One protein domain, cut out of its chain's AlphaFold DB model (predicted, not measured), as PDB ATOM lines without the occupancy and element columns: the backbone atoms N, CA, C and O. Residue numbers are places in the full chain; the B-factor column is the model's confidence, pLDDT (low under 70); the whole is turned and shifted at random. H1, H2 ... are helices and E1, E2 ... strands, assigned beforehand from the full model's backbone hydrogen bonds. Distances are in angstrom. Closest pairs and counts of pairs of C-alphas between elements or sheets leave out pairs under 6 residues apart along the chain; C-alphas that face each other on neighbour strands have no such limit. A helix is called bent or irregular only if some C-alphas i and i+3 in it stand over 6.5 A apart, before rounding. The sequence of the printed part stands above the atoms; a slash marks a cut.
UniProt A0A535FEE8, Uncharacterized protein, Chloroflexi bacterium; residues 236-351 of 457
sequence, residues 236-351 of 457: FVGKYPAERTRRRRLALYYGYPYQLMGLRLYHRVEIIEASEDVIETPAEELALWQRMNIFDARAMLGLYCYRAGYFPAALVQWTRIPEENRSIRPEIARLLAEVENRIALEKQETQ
ATOM      1  N   PHE A 236      22.113 -80.240  93.800       89.62
ATOM      2  CA  PHE A 236      21.996 -79.099  92.892       89.62
ATOM      3  C   PHE A 236      20.518 -78.842  92.570       89.62
ATOM      4  O   PHE A 236      19.670 -79.715  92.774       89.62
ATOM      5  N   VAL A 237      20.198 -77.651  92.070       89.31
ATOM      6  CA  VAL A 237      18.823 -77.224  91.784       89.31
ATOM      7  C   VAL A 237      18.649 -77.073  90.277       89.31
ATOM      8  O   VAL A 237      19.233 -76.206  89.664       89.31
ATOM      9  N   GLY A 238      17.842 -77.895  89.623       88.94
ATOM     10  CA  GLY A 238      17.699 -77.839  88.164       88.94
ATOM     11  C   GLY A 238      16.321 -77.380  87.713       88.94
ATOM     12  O   GLY A 238      15.349 -77.418  88.466       88.94
ATOM     13  N   LYS A 239      16.223 -77.030  86.429       88.06
ATOM     14  CA  LYS A 239      14.939 -76.847  85.740       88.06
ATOM     15  C   LYS A 239      14.363 -78.225  85.387       88.06
ATOM     16  O   LYS A 239      15.092 -79.108  84.931       88.06
ATOM     17  N   TYR A 240      13.068 -78.419  85.601       83.50
ATOM     18  CA  TYR A 240      12.327 -79.635  85.277       83.50
ATOM     19  C   TYR A 240      11.215 -79.312  84.265       83.50
ATOM     20  O   TYR A 240      10.399 -78.421  84.526       83.50
ATOM     21  N   PRO A 241      11.161 -79.998  83.106       76.19
ATOM     22  CA  PRO A 241      10.084 -79.799  82.145       76.19
ATOM     23  C   PRO A 241       8.760 -80.289  82.743       76.19
ATOM     24  O   PRO A 241       8.647 -81.440  83.160       76.19
ATOM     25  N   ALA A 242       7.755 -79.416  82.797       70.50
ATOM     26  CA  ALA A 242       6.411 -79.805  83.199       70.50
ATOM     27  C   ALA A 242       5.681 -80.430  81.998       70.50
ATOM     28  O   ALA A 242       5.597 -79.816  80.939       70.50
ATOM     29  N   GLU A 243       5.126 -81.634  82.163       61.69
ATOM     30  CA  GLU A 243       4.505 -82.427  81.082       61.69
ATOM     31  C   GLU A 243       3.318 -81.739  80.382       61.69
ATOM     32  O   GLU A 243       2.971 -82.113  79.267       61.69
ATOM     33  N   ARG A 244       2.692 -80.735  81.013       61.41
ATOM     34  CA  ARG A 244       1.471 -80.079  80.505       61.41
ATOM     35  C   ARG A 244       1.595 -78.574  80.246       61.41
ATOM     36  O   ARG A 244       0.692 -77.998  79.653       61.41
ATOM     37  N   THR A 245       2.678 -77.917  80.663       62.97
ATOM     38  CA  THR A 245       2.820 -76.451  80.567       62.97
ATOM     39  C   THR A 245       4.165 -76.063  79.967       62.97
ATOM     40  O   THR A 245       5.183 -76.637  80.336       62.97
ATOM     41  N   ARG A 246       4.206 -75.022  79.116       65.44
ATOM     42  CA  ARG A 246       5.476 -74.458  78.601       65.44
ATOM     43  C   ARG A 246       6.427 -73.988  79.714       65.44
ATOM     44  O   ARG A 246       7.629 -73.914  79.484       65.44
ATOM     45  N   ARG A 247       5.899 -73.680  80.904       74.50
ATOM     46  CA  ARG A 247       6.680 -73.243  82.068       74.50
ATOM     47  C   ARG A 247       7.402 -74.424  82.714       74.50
ATOM     48  O   ARG A 247       6.766 -75.414  83.081       74.50
ATOM     49  N   ARG A 248       8.721 -74.305  82.875       80.81
ATOM     50  CA  ARG A 248       9.545 -75.281  83.600       80.81
ATOM     51  C   ARG A 248       9.471 -74.988  85.096       80.81
ATOM     52  O   ARG A 248       9.477 -73.829  85.505       80.81
ATOM     53  N   ARG A 249       9.384 -76.041  85.906       87.69
ATOM     54  CA  ARG A 249       9.383 -75.957  87.375       87.69
ATOM     55  C   ARG A 249      10.789 -76.163  87.917       87.69
ATOM     56  O   ARG A 249      11.612 -76.794  87.255       87.69
ATOM     57  N   LEU A 250      11.070 -75.668  89.115       89.75
ATOM     58  CA  LEU A 250      12.335 -75.947  89.793       89.75
ATOM     59  C   LEU A 250      12.286 -77.306  90.504       89.75
ATOM     60  O   LEU A 250      11.254 -77.714  91.037       89.75
ATOM     61  N   ALA A 251      13.403 -78.027  90.501       90.00
ATOM     62  CA  ALA A 251      13.527 -79.314  91.170       90.00
ATOM     63  C   ALA A 251      14.882 -79.459  91.867       90.00
ATOM     64  O   ALA A 251      15.913 -79.000  91.375       90.00
ATOM     65  N   LEU A 252      14.872 -80.143  93.007       91.75
ATOM     66  CA  LEU A 252      16.060 -80.537  93.745       91.75
ATOM     67  C   LEU A 252      16.569 -81.880  93.220       91.75
ATOM     68  O   LEU A 252      15.819 -82.858  93.139       91.75
ATOM     69  N   TYR A 253      17.860 -81.948  92.927       90.38
ATOM     70  CA  TYR A 253      18.534 -83.154  92.469       90.38
ATOM     71  C   TYR A 253      19.691 -83.526  93.400       90.38
ATOM     72  O   TYR A 253      20.341 -82.668  93.998       90.38
ATOM     73  N   TYR A 254      19.956 -84.823  93.490       89.12
ATOM     74  CA  TYR A 254      21.095 -85.428  94.165       89.12
ATOM     75  C   TYR A 254      22.035 -86.042  93.127       89.12
ATOM     76  O   TYR A 254      21.588 -86.770  92.245       89.12
ATOM     77  N   GLY A 255      23.334 -85.785  93.236       84.88
ATOM     78  CA  GLY A 255      24.368 -86.310  92.351       84.88
ATOM     79  C   GLY A 255      25.026 -85.226  91.502       84.88
ATOM     80  O   GLY A 255      25.267 -84.108  91.958       84.88
ATOM     81  N   TYR A 256      25.360 -85.584  90.268       82.81
ATOM     82  CA  TYR A 256      26.071 -84.727  89.328       82.81
ATOM     83  C   TYR A 256      25.138 -84.256  88.209       82.81
ATOM     84  O   TYR A 256      24.414 -85.085  87.658       82.81
ATOM     85  N   PRO A 257      25.189 -82.977  87.791       82.75
ATOM     86  CA  PRO A 257      24.324 -82.425  86.744       82.75
ATOM     87  C   PRO A 257      24.741 -82.865  85.322       82.75
ATOM     88  O   PRO A 257      24.655 -82.095  84.359       82.75
ATOM     89  N   TYR A 258      25.211 -84.108  85.185       81.62
ATOM     90  CA  TYR A 258      25.748 -84.693  83.962       81.62
ATOM     91  C   TYR A 258      25.027 -85.992  83.615       81.62
ATOM     92  O   TYR A 258      24.674 -86.802  84.476       81.62
ATOM     93  N   GLN A 259      24.881 -86.216  82.318       79.56
ATOM     94  CA  GLN A 259      24.531 -87.499  81.743       79.56
ATOM     95  C   GLN A 259      25.754 -88.019  80.986       79.56
ATOM     96  O   GLN A 259      26.262 -87.366  80.071       79.56
ATOM     97  N   LEU A 260      26.259 -89.180  81.403       76.50
ATOM     98  CA  LEU A 260      27.431 -89.815  80.811       76.50
ATOM     99  C   LEU A 260      26.979 -91.050  80.039       76.50
ATOM    100  O   LEU A 260      26.471 -91.994  80.634       76.50
ATOM    101  N   MET A 261      27.175 -91.058  78.717       76.56
ATOM    102  CA  MET A 261      26.836 -92.216  77.868       76.56
ATOM    103  C   MET A 261      25.386 -92.713  78.053       76.56
ATOM    104  O   MET A 261      25.126 -93.911  78.042       76.56
ATOM    105  N   GLY A 262      24.440 -91.796  78.261       72.75
ATOM    106  CA  GLY A 262      23.035 -92.130  78.503       72.75
ATOM    107  C   GLY A 262      22.681 -92.393  79.973       72.75
ATOM    108  O   GLY A 262      21.520 -92.216  80.336       72.75
ATOM    109  N   LEU A 263      23.655 -92.701  80.836       80.88
ATOM    110  CA  LEU A 263      23.441 -92.879  82.274       80.88
ATOM    111  C   LEU A 263      23.293 -91.524  82.967       80.88
ATOM    112  O   LEU A 263      24.166 -90.654  82.879       80.88
ATOM    113  N   ARG A 264      22.174 -91.342  83.670       83.25
ATOM    114  CA  ARG A 264      21.896 -90.146  84.471       83.25
ATOM    115  C   ARG A 264      22.667 -90.257  85.785       83.25
ATOM    116  O   ARG A 264      22.336 -91.098  86.613       83.25
ATOM    117  N   LEU A 265      23.676 -89.406  85.989       83.19
ATOM    118  CA  LEU A 265      24.452 -89.355  87.242       83.19
ATOM    119  C   LEU A 265      23.754 -88.536  88.339       83.19
ATOM    120  O   LEU A 265      24.389 -88.099  89.300       83.19
ATOM    121  N   TYR A 266      22.452 -88.318  88.187       86.44
ATOM    122  CA  TYR A 266      21.616 -87.584  89.113       86.44
ATOM    123  C   TYR A 266      20.333 -88.358  89.390       86.44
ATOM    124  O   TYR A 266      19.760 -89.009  88.514       86.44
ATOM    125  N   HIS A 267      19.864 -88.226  90.618       88.44
ATOM    126  CA  HIS A 267      18.571 -88.687  91.073       88.44
ATOM    127  C   HIS A 267      17.748 -87.476  91.505       88.44
ATOM    128  O   HIS A 267      18.254 -86.571  92.167       88.44
ATOM    129  N   ARG A 268      16.481 -87.416  91.102       90.06
ATOM    130  CA  ARG A 268      15.590 -86.315  91.476       90.06
ATOM    131  C   ARG A 268      15.057 -86.556  92.881       90.06
ATOM    132  O   ARG A 268      14.552 -87.635  93.152       90.06
ATOM    133  N   VAL A 269      15.143 -85.541  93.732       88.81
ATOM    134  CA  VAL A 269      14.712 -85.617  95.131       88.81
ATOM    135  C   VAL A 269      13.317 -85.027  95.296       88.81
ATOM    136  O   VAL A 269      12.427 -85.696  95.804       88.81
ATOM    137  N   GLU A 270      13.105 -83.788  94.849       88.62
ATOM    138  CA  GLU A 270      11.857 -83.048  95.090       88.62
ATOM    139  C   GLU A 270      11.550 -82.110  93.914       88.62
ATOM    140  O   GLU A 270      12.469 -81.568  93.300       88.62
ATOM    141  N   ILE A 271      10.269 -81.930  93.583       88.56
ATOM    142  CA  ILE A 271       9.795 -80.942  92.600       88.56
ATOM    143  C   ILE A 271       9.088 -79.840  93.372       88.56
ATOM    144  O   ILE A 271       8.324 -80.122  94.291       88.56
ATOM    145  N   ILE A 272       9.342 -78.596  92.989       86.31
ATOM    146  CA  ILE A 272       8.813 -77.415  93.653       86.31
ATOM    147  C   ILE A 272       7.845 -76.686  92.723       86.31
ATOM    148  O   ILE A 272       7.912 -76.803  91.499       86.31
ATOM    149  N   GLU A 273       6.898 -75.969  93.321       81.88
ATOM    150  CA  GLU A 273       5.823 -75.268  92.611       81.88
ATOM    151  C   GLU A 273       6.304 -73.996  91.898       81.88
ATOM    152  O   GLU A 273       5.726 -73.610  90.883       81.88
ATOM    153  N   ALA A 274       7.402 -73.393  92.366       83.00
ATOM    154  CA  ALA A 274       8.036 -72.235  91.742       83.00
ATOM    155  C   ALA A 274       8.451 -72.514  90.282       83.00
ATOM    156  O   ALA A 274       9.110 -73.519  89.975       83.00
ATOM    157  N   SER A 275       8.062 -71.605  89.381       84.25
ATOM    158  CA  SER A 275       8.427 -71.639  87.964       84.25
ATOM    159  C   SER A 275       9.786 -70.984  87.702       84.25
ATOM    160  O   SER A 275      10.344 -70.276  88.538       84.25
ATOM    161  N   GLU A 276      10.324 -71.227  86.508       82.88
ATOM    162  CA  GLU A 276      11.540 -70.592  85.986       82.88
ATOM    163  C   GLU A 276      11.468 -69.053  85.949       82.88
ATOM    164  O   GLU A 276      12.506 -68.406  86.037       82.88
ATOM    165  N   ASP A 277      10.265 -68.474  85.889       83.00
ATOM    166  CA  ASP A 277      10.031 -67.025  85.761       83.00
ATOM    167  C   ASP A 277      10.526 -66.212  86.975       83.00
ATOM    168  O   ASP A 277      10.677 -65.000  86.899       83.00
ATOM    169  N   VAL A 278      10.786 -66.884  88.100       84.50
ATOM    170  CA  VAL A 278      11.265 -66.279  89.353       84.50
ATOM    171  C   VAL A 278      12.752 -65.898  89.283       84.50
ATOM    172  O   VAL A 278      13.264 -65.174  90.138       84.50
ATOM    173  N   ILE A 279      13.474 -66.423  88.293       84.06
ATOM    174  CA  ILE A 279      14.906 -66.193  88.123       84.06
ATOM    175  C   ILE A 279      15.099 -64.852  87.417       84.06
ATOM    176  O   ILE A 279      14.870 -64.734  86.216       84.06
ATOM    177  N   GLU A 280      15.561 -63.849  88.158       82.81
ATOM    178  CA  GLU A 280      15.707 -62.485  87.633       82.81
ATOM    179  C   GLU A 280      17.059 -62.266  86.945       82.81
ATOM    180  O   GLU A 280      17.174 -61.482  86.003       82.81
ATOM    181  N   THR A 281      18.110 -62.948  87.420       85.19
ATOM    182  CA  THR A 281      19.490 -62.661  87.011       85.19
ATOM    183  C   THR A 281      20.172 -63.850  86.326       85.19
ATOM    184  O   THR A 281      19.977 -65.005  86.715       85.19
ATOM    185  N   PRO A 282      21.083 -63.602  85.362       78.31
ATOM    186  CA  PRO A 282      21.864 -64.672  84.735       78.31
ATOM    187  C   PRO A 282      22.796 -65.387  85.731       78.31
ATOM    188  O   PRO A 282      23.171 -66.540  85.527       78.31
ATOM    189  N   ALA A 283      23.169 -64.721  86.830       75.81
ATOM    190  CA  ALA A 283      23.965 -65.319  87.899       75.81
ATOM    191  C   ALA A 283      23.178 -66.381  88.689       75.81
ATOM    192  O   ALA A 283      23.729 -67.430  89.013       75.81
ATOM    193  N   GLU A 284      21.894 -66.139  88.957       81.81
ATOM    194  CA  GLU A 284      20.998 -67.125  89.571       81.81
ATOM    195  C   GLU A 284      20.783 -68.337  88.659       81.81
ATOM    196  O   GLU A 284      20.819 -69.480  89.117       81.81
ATOM    197  N   GLU A 285      20.647 -68.108  87.350       82.25
ATOM    198  CA  GLU A 285      20.536 -69.203  86.388       82.25
ATOM    199  C   GLU A 285      21.798 -70.082  86.355       82.25
ATOM    200  O   GLU A 285      21.709 -71.307  86.230       82.25
ATOM    201  N   LEU A 286      22.980 -69.473  86.495       76.75
ATOM    202  CA  LEU A 286      24.243 -70.200  86.627       76.75
ATOM    203  C   LEU A 286      24.315 -71.000  87.935       76.75
ATOM    204  O   LEU A 286      24.878 -72.094  87.938       76.75
ATOM    205  N   ALA A 287      23.741 -70.484  89.024       82.44
ATOM    206  CA  ALA A 287      23.786 -71.113  90.342       82.44
ATOM    207  C   ALA A 287      22.951 -72.403  90.435       82.44
ATOM    208  O   ALA A 287      23.335 -73.313  91.166       82.44
ATOM    209  N   LEU A 288      21.864 -72.528  89.662       83.19
ATOM    210  CA  LEU A 288      21.001 -73.719  89.622       83.19
ATOM    211  C   LEU A 288      21.818 -75.024  89.480       83.19
ATOM    212  O   LEU A 288      21.748 -75.951  90.291       83.19
ATOM    213  N   TRP A 289      22.703 -75.072  88.493       82.38
ATOM    214  CA  TRP A 289      23.455 -76.285  88.165       82.38
ATOM    215  C   TRP A 289      24.746 -76.453  88.976       82.38
ATOM    216  O   TRP A 289      25.518 -77.377  88.714       82.38
ATOM    217  N   GLN A 290      25.005 -75.584  89.957       83.00
ATOM    218  CA  GLN A 290      26.180 -75.691  90.814       83.00
ATOM    219  C   GLN A 290      25.960 -76.716  91.926       83.00
ATOM    220  O   GLN A 290      24.905 -76.785  92.555       83.00
ATOM    221  N   ARG A 291      26.996 -77.519  92.192       83.31
ATOM    222  CA  ARG A 291      26.991 -78.466  93.311       83.31
ATOM    223  C   ARG A 291      27.105 -77.701  94.623       83.31
ATOM    224  O   ARG A 291      28.101 -77.019  94.862       83.31
ATOM    225  N   MET A 292      26.128 -77.888  95.492       83.31
ATOM    226  CA  MET A 292      26.026 -77.230  96.787       83.31
ATOM    227  C   MET A 292      25.629 -78.225  97.884       83.31
ATOM    228  O   MET A 292      25.371 -79.411  97.627       83.31
ATOM    229  N   ASN A 293      25.656 -77.765  99.132       86.06
ATOM    230  CA  ASN A 293      25.155 -78.551 100.250       86.06
ATOM    231  C   ASN A 293      23.618 -78.625 100.188       86.06
ATOM    232  O   ASN A 293      22.970 -77.769  99.588       86.06
ATOM    233  N   ILE A 294      23.015 -79.622 100.838       88.81
ATOM    234  CA  ILE A 294      21.555 -79.743 100.915       88.81
ATOM    235  C   ILE A 294      20.920 -78.495 101.537       88.81
ATOM    236  O   ILE A 294      19.871 -78.051 101.085       88.81
ATOM    237  N   PHE A 295      21.573 -77.903 102.539       89.44
ATOM    238  CA  PHE A 295      21.072 -76.709 103.221       89.44
ATOM    239  C   PHE A 295      21.096 -75.478 102.313       89.44
ATOM    240  O   PHE A 295      20.132 -74.721 102.313       89.44
ATOM    241  N   ASP A 296      22.141 -75.324 101.496       87.38
ATOM    242  CA  ASP A 296      22.239 -74.241 100.510       87.38
ATOM    243  C   ASP A 296      21.202 -74.413  99.398       87.38
ATOM    244  O   ASP A 296      20.512 -73.462  99.039       87.38
ATOM    245  N   ALA A 297      21.014 -75.646  98.914       89.62
ATOM    246  CA  ALA A 297      19.997 -75.944  97.911       89.62
ATOM    247  C   ALA A 297      18.584 -75.648  98.429       89.62
ATOM    248  O   ALA A 297      17.790 -75.020  97.736       89.62
ATOM    249  N   ARG A 298      18.272 -76.052  99.668       91.25
ATOM    250  CA  ARG A 298      16.981 -75.761 100.311       91.25
ATOM    251  C   ARG A 298      16.790 -74.273 100.584       91.25
ATOM    252  O   ARG A 298      15.692 -73.766 100.383       91.25
ATOM    253  N   ALA A 299      17.842 -73.572 101.001       90.06
ATOM    254  CA  ALA A 299      17.819 -72.125 101.185       90.06
ATOM    255  C   ALA A 299      17.455 -71.399  99.883       90.06
ATOM    256  O   ALA A 299      16.530 -70.586  99.875       90.06
ATOM    257  N   MET A 300      18.138 -71.753  98.789       89.88
ATOM    258  CA  MET A 300      17.898 -71.231  97.442       89.88
ATOM    259  C   MET A 300      16.467 -71.516  96.973       89.88
ATOM    260  O   MET A 300      15.766 -70.633  96.489       89.88
ATOM    261  N   LEU A 301      16.009 -72.752  97.164       90.94
ATOM    262  CA  LEU A 301      14.673 -73.186  96.776       90.94
ATOM    263  C   LEU A 301      13.563 -72.493  97.569       90.94
ATOM    264  O   LEU A 301      12.577 -72.060  96.974       90.94
ATOM    265  N   GLY A 302      13.726 -72.354  98.886       90.81
ATOM    266  CA  GLY A 302      12.782 -71.624  99.730       90.81
ATOM    267  C   GLY A 302      12.683 -70.156  99.329       90.81
ATOM    268  O   GLY A 302      11.584 -69.614  99.247       90.81
ATOM    269  N   LEU A 303      13.807 -69.538  98.956       90.50
ATOM    270  CA  LEU A 303      13.815 -68.173  98.439       90.50
ATOM    271  C   LEU A 303      13.052 -68.038  97.114       90.50
ATOM    272  O   LEU A 303      12.289 -67.088  96.945       90.50
ATOM    273  N   TYR A 304      13.218 -68.977  96.183       91.25
ATOM    274  CA  TYR A 304      12.440 -68.955  94.943       91.25
ATOM    275  C   TYR A 304      10.947 -69.184  95.190       91.25
ATOM    276  O   TYR A 304      10.119 -68.541  94.554       91.25
ATOM    277  N   CYS A 305      10.577 -70.029  96.155       91.00
ATOM    278  CA  CYS A 305       9.177 -70.161  96.566       91.00
ATOM    279  C   CYS A 305       8.631 -68.847  97.136       91.00
ATOM    280  O   CYS A 305       7.528 -68.442  96.782       91.00
ATOM    281  N   TYR A 306       9.420 -68.166  97.971       91.56
ATOM    282  CA  TYR A 306       9.059 -66.882  98.568       91.56
ATOM    283  C   TYR A 306       8.804 -65.808  97.505       91.56
ATOM    284  O   TYR A 306       7.757 -65.166  97.514       91.56
ATOM    285  N   ARG A 307       9.721 -65.660  96.539       90.56
ATOM    286  CA  ARG A 307       9.580 -64.703  95.426       90.56
ATOM    287  C   ARG A 307       8.403 -65.020  94.505       90.56
ATOM    288  O   ARG A 307       7.792 -64.108  93.967       90.56
ATOM    289  N   ALA A 308       8.074 -66.300  94.345       88.81
ATOM    290  CA  ALA A 308       6.914 -66.740  93.576       88.81
ATOM    291  C   ALA A 308       5.567 -66.523  94.294       88.81
ATOM    292  O   ALA A 308       4.527 -66.784  93.697       88.81
ATOM    293  N   GLY A 309       5.573 -66.107  95.567       88.50
ATOM    294  CA  GLY A 309       4.368 -65.983  96.395       88.50
ATOM    295  C   GLY A 309       3.876 -67.300  97.009       88.50
ATOM    296  O   GLY A 309       2.844 -67.319  97.673       88.50
ATOM    297  N   TYR A 310       4.608 -68.409  96.851       90.50
ATOM    298  CA  TYR A 310       4.272 -69.699  97.465       90.50
ATOM    299  C   TYR A 310       4.826 -69.786  98.898       90.50
ATOM    300  O   TYR A 310       5.758 -70.547  99.184       90.50
ATOM    301  N   PHE A 311       4.256 -68.999  99.817       90.44
ATOM    302  CA  PHE A 311       4.713 -68.904 101.212       90.44
ATOM    303  C   PHE A 311       4.721 -70.246 101.972       90.44
ATOM    304  O   PHE A 311       5.733 -70.544 102.614       90.44
ATOM    305  N   PRO A 312       3.694 -71.118 101.867       90.50
ATOM    306  CA  PRO A 312       3.721 -72.416 102.543       90.50
ATOM    307  C   PRO A 312       4.855 -73.322 102.043       90.50
ATOM    308  O   PRO A 312       5.517 -73.990 102.838       90.50
ATOM    309  N   ALA A 313       5.138 -73.309 100.736       90.06
ATOM    310  CA  ALA A 313       6.234 -74.081 100.153       90.06
ATOM    311  C   ALA A 313       7.610 -73.552 100.600       90.06
ATOM    312  O   ALA A 313       8.511 -74.344 100.887       90.06
ATOM    313  N   ALA A 314       7.760 -72.226 100.722       91.19
ATOM    314  CA  ALA A 314       8.973 -71.598 101.251       91.19
ATOM    315  C   ALA A 314       9.244 -72.022 102.705       91.19
ATOM    316  O   ALA A 314      10.356 -72.448 103.032       91.19
ATOM    317  N   LEU A 315       8.205 -71.993 103.548       91.81
ATOM    318  CA  LEU A 315       8.284 -72.408 104.948       91.81
ATOM    319  C   LEU A 315       8.741 -73.867 105.080       91.81
ATOM    320  O   LEU A 315       9.636 -74.171 105.869       91.81
ATOM    321  N   VAL A 316       8.188 -74.777 104.271       91.56
ATOM    322  CA  VAL A 316       8.577 -76.200 104.281       91.56
ATOM    323  C   VAL A 316      10.058 -76.390 103.938       91.56
ATOM    324  O   VAL A 316      10.719 -77.247 104.524       91.56
ATOM    325  N   GLN A 317      10.617 -75.604 103.017       90.75
ATOM    326  CA  GLN A 317      12.032 -75.737 102.663       90.75
ATOM    327  C   GLN A 317      12.965 -75.220 103.761       90.75
ATOM    328  O   GLN A 317      13.968 -75.874 104.058       90.75
ATOM    329  N   TRP A 318      12.635 -74.090 104.391       91.12
ATOM    330  CA  TRP A 318      13.471 -73.509 105.444       91.12
ATOM    331  C   TRP A 318      13.355 -74.231 106.790       91.12
ATOM    332  O   TRP A 318      14.357 -74.352 107.489       91.12
ATOM    333  N   THR A 319      12.187 -74.776 107.136       89.44
ATOM    334  CA  THR A 319      11.995 -75.573 108.368       89.44
ATOM    335  C   THR A 319      12.760 -76.896 108.350       89.44
ATOM    336  O   THR A 319      13.173 -77.384 109.396       89.44
ATOM    337  N   ARG A 320      13.030 -77.460 107.165       90.38
ATOM    338  CA  ARG A 320      13.875 -78.659 107.006       90.38
ATOM    339  C   ARG A 320      15.372 -78.392 107.231       90.38
ATOM    340  O   ARG A 320      16.160 -79.338 107.209       90.38
ATOM    341  N   ILE A 321      15.793 -77.135 107.399       89.69
ATOM    342  CA  ILE A 321      17.181 -76.771 107.716       89.69
ATOM    343  C   ILE A 321      17.348 -76.759 109.251       89.69
ATOM    344  O   ILE A 321      16.623 -76.019 109.918       89.69
ATOM    345  N   PRO A 322      18.308 -77.514 109.826       90.19
ATOM    346  CA  PRO A 322      18.589 -77.496 111.263       90.19
ATOM    347  C   PRO A 322      18.900 -76.089 111.786       90.19
ATOM    348  O   PRO A 322      19.502 -75.281 111.077       90.19
ATOM    349  N   GLU A 323      18.532 -75.806 113.034       85.44
ATOM    350  CA  GLU A 323      18.697 -74.490 113.676       85.44
ATOM    351  C   GLU A 323      20.132 -73.971 113.657       85.44
ATOM    352  O   GLU A 323      20.358 -72.822 113.273       85.44
ATOM    353  N   GLU A 324      21.101 -74.837 113.953       85.25
ATOM    354  CA  GLU A 324      22.528 -74.503 113.911       85.25
ATOM    355  C   GLU A 324      22.915 -73.915 112.545       85.25
ATOM    356  O   GLU A 324      23.524 -72.850 112.453       85.25
ATOM    357  N   ASN A 325      22.443 -74.532 111.459       85.38
ATOM    358  CA  ASN A 325      22.738 -74.091 110.100       85.38
ATOM    359  C   ASN A 325      21.886 -72.896 109.655       85.38
ATOM    360  O   ASN A 325      22.289 -72.173 108.739       85.38
ATOM    361  N   ARG A 326      20.731 -72.657 110.282       83.75
ATOM    362  CA  ARG A 326      19.944 -71.435 110.063       83.75
ATOM    363  C   ARG A 326      20.633 -70.216 110.675       83.75
ATOM    364  O   ARG A 326      20.655 -69.177 110.026       83.75
ATOM    365  N   SER A 327      21.269 -70.350 111.843       81.44
ATOM    366  CA  SER A 327      21.984 -69.239 112.501       81.44
ATOM    367  C   SER A 327      23.141 -68.684 111.661       81.44
ATOM    368  O   SER A 327      23.373 -67.478 111.624       81.44
ATOM    369  N   ILE A 328      23.798 -69.557 110.890       81.94
ATOM    370  CA  ILE A 328      24.842 -69.196 109.926       81.94
ATOM    371  C   ILE A 328      24.285 -68.273 108.819       81.94
ATOM    372  O   ILE A 328      25.031 -67.490 108.237       81.94
ATOM    373  N   ARG A 329      22.976 -68.318 108.518       83.19
ATOM    374  CA  ARG A 329      22.313 -67.592 107.416       83.19
ATOM    375  C   ARG A 329      21.273 -66.591 107.960       83.19
ATOM    376  O   ARG A 329      20.073 -66.866 107.895       83.19
ATOM    377  N   PRO A 330      21.692 -65.405 108.440       82.69
ATOM    378  CA  PRO A 330      20.792 -64.456 109.105       82.69
ATOM    379  C   PRO A 330      19.660 -63.945 108.196       82.69
ATOM    380  O   PRO A 330      18.560 -63.673 108.672       82.69
ATOM    381  N   GLU A 331      19.893 -63.867 106.882       85.44
ATOM    382  CA  GLU A 331      18.870 -63.465 105.904       85.44
ATOM    383  C   GLU A 331      17.682 -64.442 105.873       85.44
ATOM    384  O   GLU A 331      16.535 -64.010 105.789       85.44
ATOM    385  N   ILE A 332      17.932 -65.748 106.018       85.25
ATOM    386  CA  ILE A 332      16.874 -66.768 106.024       85.25
ATOM    387  C   ILE A 332      16.045 -66.671 107.297       85.25
ATOM    388  O   ILE A 332      14.828 -66.792 107.230       85.25
ATOM    389  N   ALA A 333      16.678 -66.427 108.447       84.62
ATOM    390  CA  ALA A 333      15.959 -66.263 109.709       84.62
ATOM    391  C   ALA A 333      14.971 -65.087 109.640       84.62
ATOM    392  O   ALA A 333      13.824 -65.217 110.063       84.62
ATOM    393  N   ARG A 334      15.389 -63.969 109.030       87.81
ATOM    394  CA  ARG A 334      14.517 -62.810 108.799       87.81
ATOM    395  C   ARG A 334      13.351 -63.141 107.864       87.81
ATOM    396  O   ARG A 334      12.213 -62.815 108.188       87.81
ATOM    397  N   LEU A 335      13.627 -63.779 106.725       89.00
ATOM    398  CA  LEU A 335      12.594 -64.138 105.747       89.00
ATOM    399  C   LEU A 335      11.610 -65.181 106.292       89.00
ATOM    400  O   LEU A 335      10.426 -65.129 105.981       89.00
ATOM    401  N   LEU A 336      12.083 -66.108 107.124       88.94
ATOM    402  CA  LEU A 336      11.246 -67.112 107.770       88.94
ATOM    403  C   LEU A 336      10.227 -66.450 108.703       88.94
ATOM    404  O   LEU A 336       9.041 -66.739 108.582       88.94
ATOM    405  N   ALA A 337      10.663 -65.516 109.555       88.50
ATOM    406  CA  ALA A 337       9.757 -64.769 110.429       88.50
ATOM    407  C   ALA A 337       8.726 -63.949 109.629       88.50
ATOM    408  O   ALA A 337       7.555 -63.879 109.994       88.50
ATOM    409  N   GLU A 338       9.140 -63.356 108.503       91.81
ATOM    410  CA  GLU A 338       8.223 -62.645 107.605       91.81
ATOM    411  C   GLU A 338       7.172 -63.583 106.992       91.81
ATOM    412  O   GLU A 338       5.985 -63.259 106.983       91.81
ATOM    413  N   VAL A 339       7.589 -64.759 106.516       92.06
ATOM    414  CA  VAL A 339       6.691 -65.774 105.948       92.06
ATOM    415  C   VAL A 339       5.705 -66.302 106.986       92.06
ATOM    416  O   VAL A 339       4.520 -66.427 106.684       92.06
ATOM    417  N   GLU A 340       6.158 -66.577 108.208       92.12
ATOM    418  CA  GLU A 340       5.286 -67.022 109.299       92.12
ATOM    419  C   GLU A 340       4.227 -65.972 109.642       92.12
ATOM    420  O   GLU A 340       3.048 -66.313 109.755       92.12
ATOM    421  N   ASN A 341       4.617 -64.696 109.716       91.12
ATOM    422  CA  ASN A 341       3.685 -63.597 109.959       91.12
ATOM    423  C   ASN A 341       2.647 -63.465 108.835       91.12
ATOM    424  O   ASN A 341       1.462 -63.314 109.119       91.12
ATOM    425  N   ARG A 342       3.059 -63.573 107.563       89.50
ATOM    426  CA  ARG A 342       2.132 -63.519 106.417       89.50
ATOM    427  C   ARG A 342       1.127 -64.668 106.438       89.50
ATOM    428  O   ARG A 342      -0.068 -64.429 106.320       89.50
ATOM    429  N   ILE A 343       1.593 -65.894 106.675       89.44
ATOM    430  CA  ILE A 343       0.714 -67.068 106.784       89.44
ATOM    431  C   ILE A 343      -0.240 -66.925 107.980       89.44
ATOM    432  O   ILE A 343      -1.390 -67.359 107.911       89.44
ATOM    433  N   ALA A 344       0.214 -66.338 109.092       88.88
ATOM    434  CA  ALA A 344      -0.636 -66.083 110.251       88.88
ATOM    435  C   ALA A 344      -1.738 -65.056 109.944       88.88
ATOM    436  O   ALA A 344      -2.881 -65.281 110.338       88.88
ATOM    437  N   LEU A 345      -1.418 -63.985 109.210       88.06
ATOM    438  CA  LEU A 345      -2.392 -62.990 108.750       88.06
ATOM    439  C   LEU A 345      -3.406 -63.605 107.775       88.06
ATOM    440  O   LEU A 345      -4.605 -63.493 108.010       88.06
ATOM    441  N   GLU A 346      -2.953 -64.359 106.768       85.31
ATOM    442  CA  GLU A 346      -3.842 -65.079 105.839       85.31
ATOM    443  C   GLU A 346      -4.784 -66.040 106.587       85.31
ATOM    444  O   GLU A 346      -5.975 -66.140 106.287       85.31
ATOM    445  N   LYS A 347      -4.282 -66.729 107.620       85.94
ATOM    446  CA  LYS A 347      -5.101 -67.587 108.492       85.94
ATOM    447  C   LYS A 347      -6.089 -66.810 109.358       85.94
ATOM    448  O   LYS A 347      -7.088 -67.390 109.769       85.94
ATOM    449  N   GLN A 348      -5.810 -65.558 109.710       83.88
ATOM    450  CA  GLN A 348      -6.752 -64.709 110.446       83.88
ATOM    451  C   GLN A 348      -7.855 -64.188 109.524       83.88
ATOM    452  O   GLN A 348      -9.019 -64.228 109.906       83.88
ATOM    453  N   GLU A 349      -7.514 -63.783 108.301       77.19
ATOM    454  CA  GLU A 349      -8.484 -63.329 107.296       77.19
ATOM    455  C   GLU A 349      -9.431 -64.448 106.845       77.19
ATOM    456  O   GLU A 349     -10.617 -64.222 106.621       77.19
ATOM    457  N   THR A 350      -8.919 -65.675 106.742       74.50
ATOM    458  CA  THR A 350      -9.699 -66.846 106.308       74.50
ATOM    459  C   THR A 350     -10.486 -67.519 107.435       74.50
ATOM    460  O   THR A 350     -11.242 -68.460 107.176       74.50
ATOM    461  N   GLN A 351     -10.348 -67.064 108.686       72.81
ATOM    462  CA  GLN A 351     -11.148 -67.595 109.787       72.81
ATOM    463  C   GLN A 351     -12.617 -67.185 109.620       72.81
ATOM    464  O   GLN A 351     -12.912 -66.000 109.462       72.81
TER     465      GLN A 351
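What this domain is: This is residues 236 to 351 of the 457 residues of an uncharacterized protein of Chloroflexi bacterium (UniProt A0A535FEE8). A strongly twisted sheet of three strands, with E2 and E3 forming a long, sharply bent hairpin, is covered on one face by the helix H2; H3 folds back beside H2, and the long helix H5 packs on H3. The hairpin's turn at Met 261 and the end of H5 lie at opposite ends of the domain, where residues 344 to 351 stick out, while H1 grazes the sheet and the short H4 makes a corner with H5. The printed part has 116 residues, with three strands followed by five helices, E1 E2 E3 H1 H2 H3 H4 H5; the sheet's order is E1, E2, E3, all antiparallel, and the class is mixed, helices and strands. The whole is compact, with a radius of gyration of the C-alphas of 15.3 A and spans of 54 by 37 by 24 A.

How they stand to each other: E1, residues 236 to 240, E2, residues 249 to 260, and E3, residues 263 to 275, form a meander, each strand the antiparallel neighbour of the one before. E2 bends by 92 degrees at residue 254, and E3 by 88 degrees at residue 272. Within hydrogen-bond range are N 238 and O 251 at 2.8 A in the hairpin E1 and E2, and N 254 and O 267 at 2.8 A in the hairpin E2 and E3. H2, residues 294 to 307, is on the sheet at a height over the sheet of 8.8 A, in two layers, a helix on one face of a sheet. It lies over E1, E2 and E3 and runs along the strands, at 24 degrees to E2 on the local plane; the closest C-alphas of E3 and H2 are those of Ala 274 and Cys 305, 5.4 A apart. H1, residues 282 to 288, only grazes the sheet with residues 285 to 288, and is near H2. H3, residues 311 to 319, touches H2 in a helical hairpin, at a shallow tilt of 18 degrees, opposite ways; their closest C-alphas, Gly 302 and Ala 314, are 4.1 A apart. H5, residues 330 to 349, touches H3 at a steep tilt of 41 degrees, opposite ways, with closest C-alphas Phe 311 and Val 339 at 6.0 A. H4, residues 323 to 327, and H5 only just touch, only at the corner by their link, with 3 pairs of C-alphas within 8 A, the closest being Arg 326 and Ala 333 at 6.5 A. In H1, H2, H3, H4 and H5, every O i to N i+4 pair is within hydrogen-bond range.

Where its parts are: E1 begins at C-alpha 236, (21.996, -79.099, 92.892), and is 12.3 A long. E2 measures 23.7 A and E3 26.6 A from first to last C-alpha. H2 is 20.0 A long; H1, H3 and H4 measure 10.3, 12.2 and 6.3 A. H5 is 29.4 A long and ends at C-alpha 349, (-8.484, -63.329, 107.296).

The domain as a whole: The two C-alphas farthest apart are those of Met 261 and Gln 351, 55.4 A. The printed part has no cut, and no link is long. Mean pLDDT of the printed part is 85.0; residues 243 to 246, in the link from E1 to E2, are under 70.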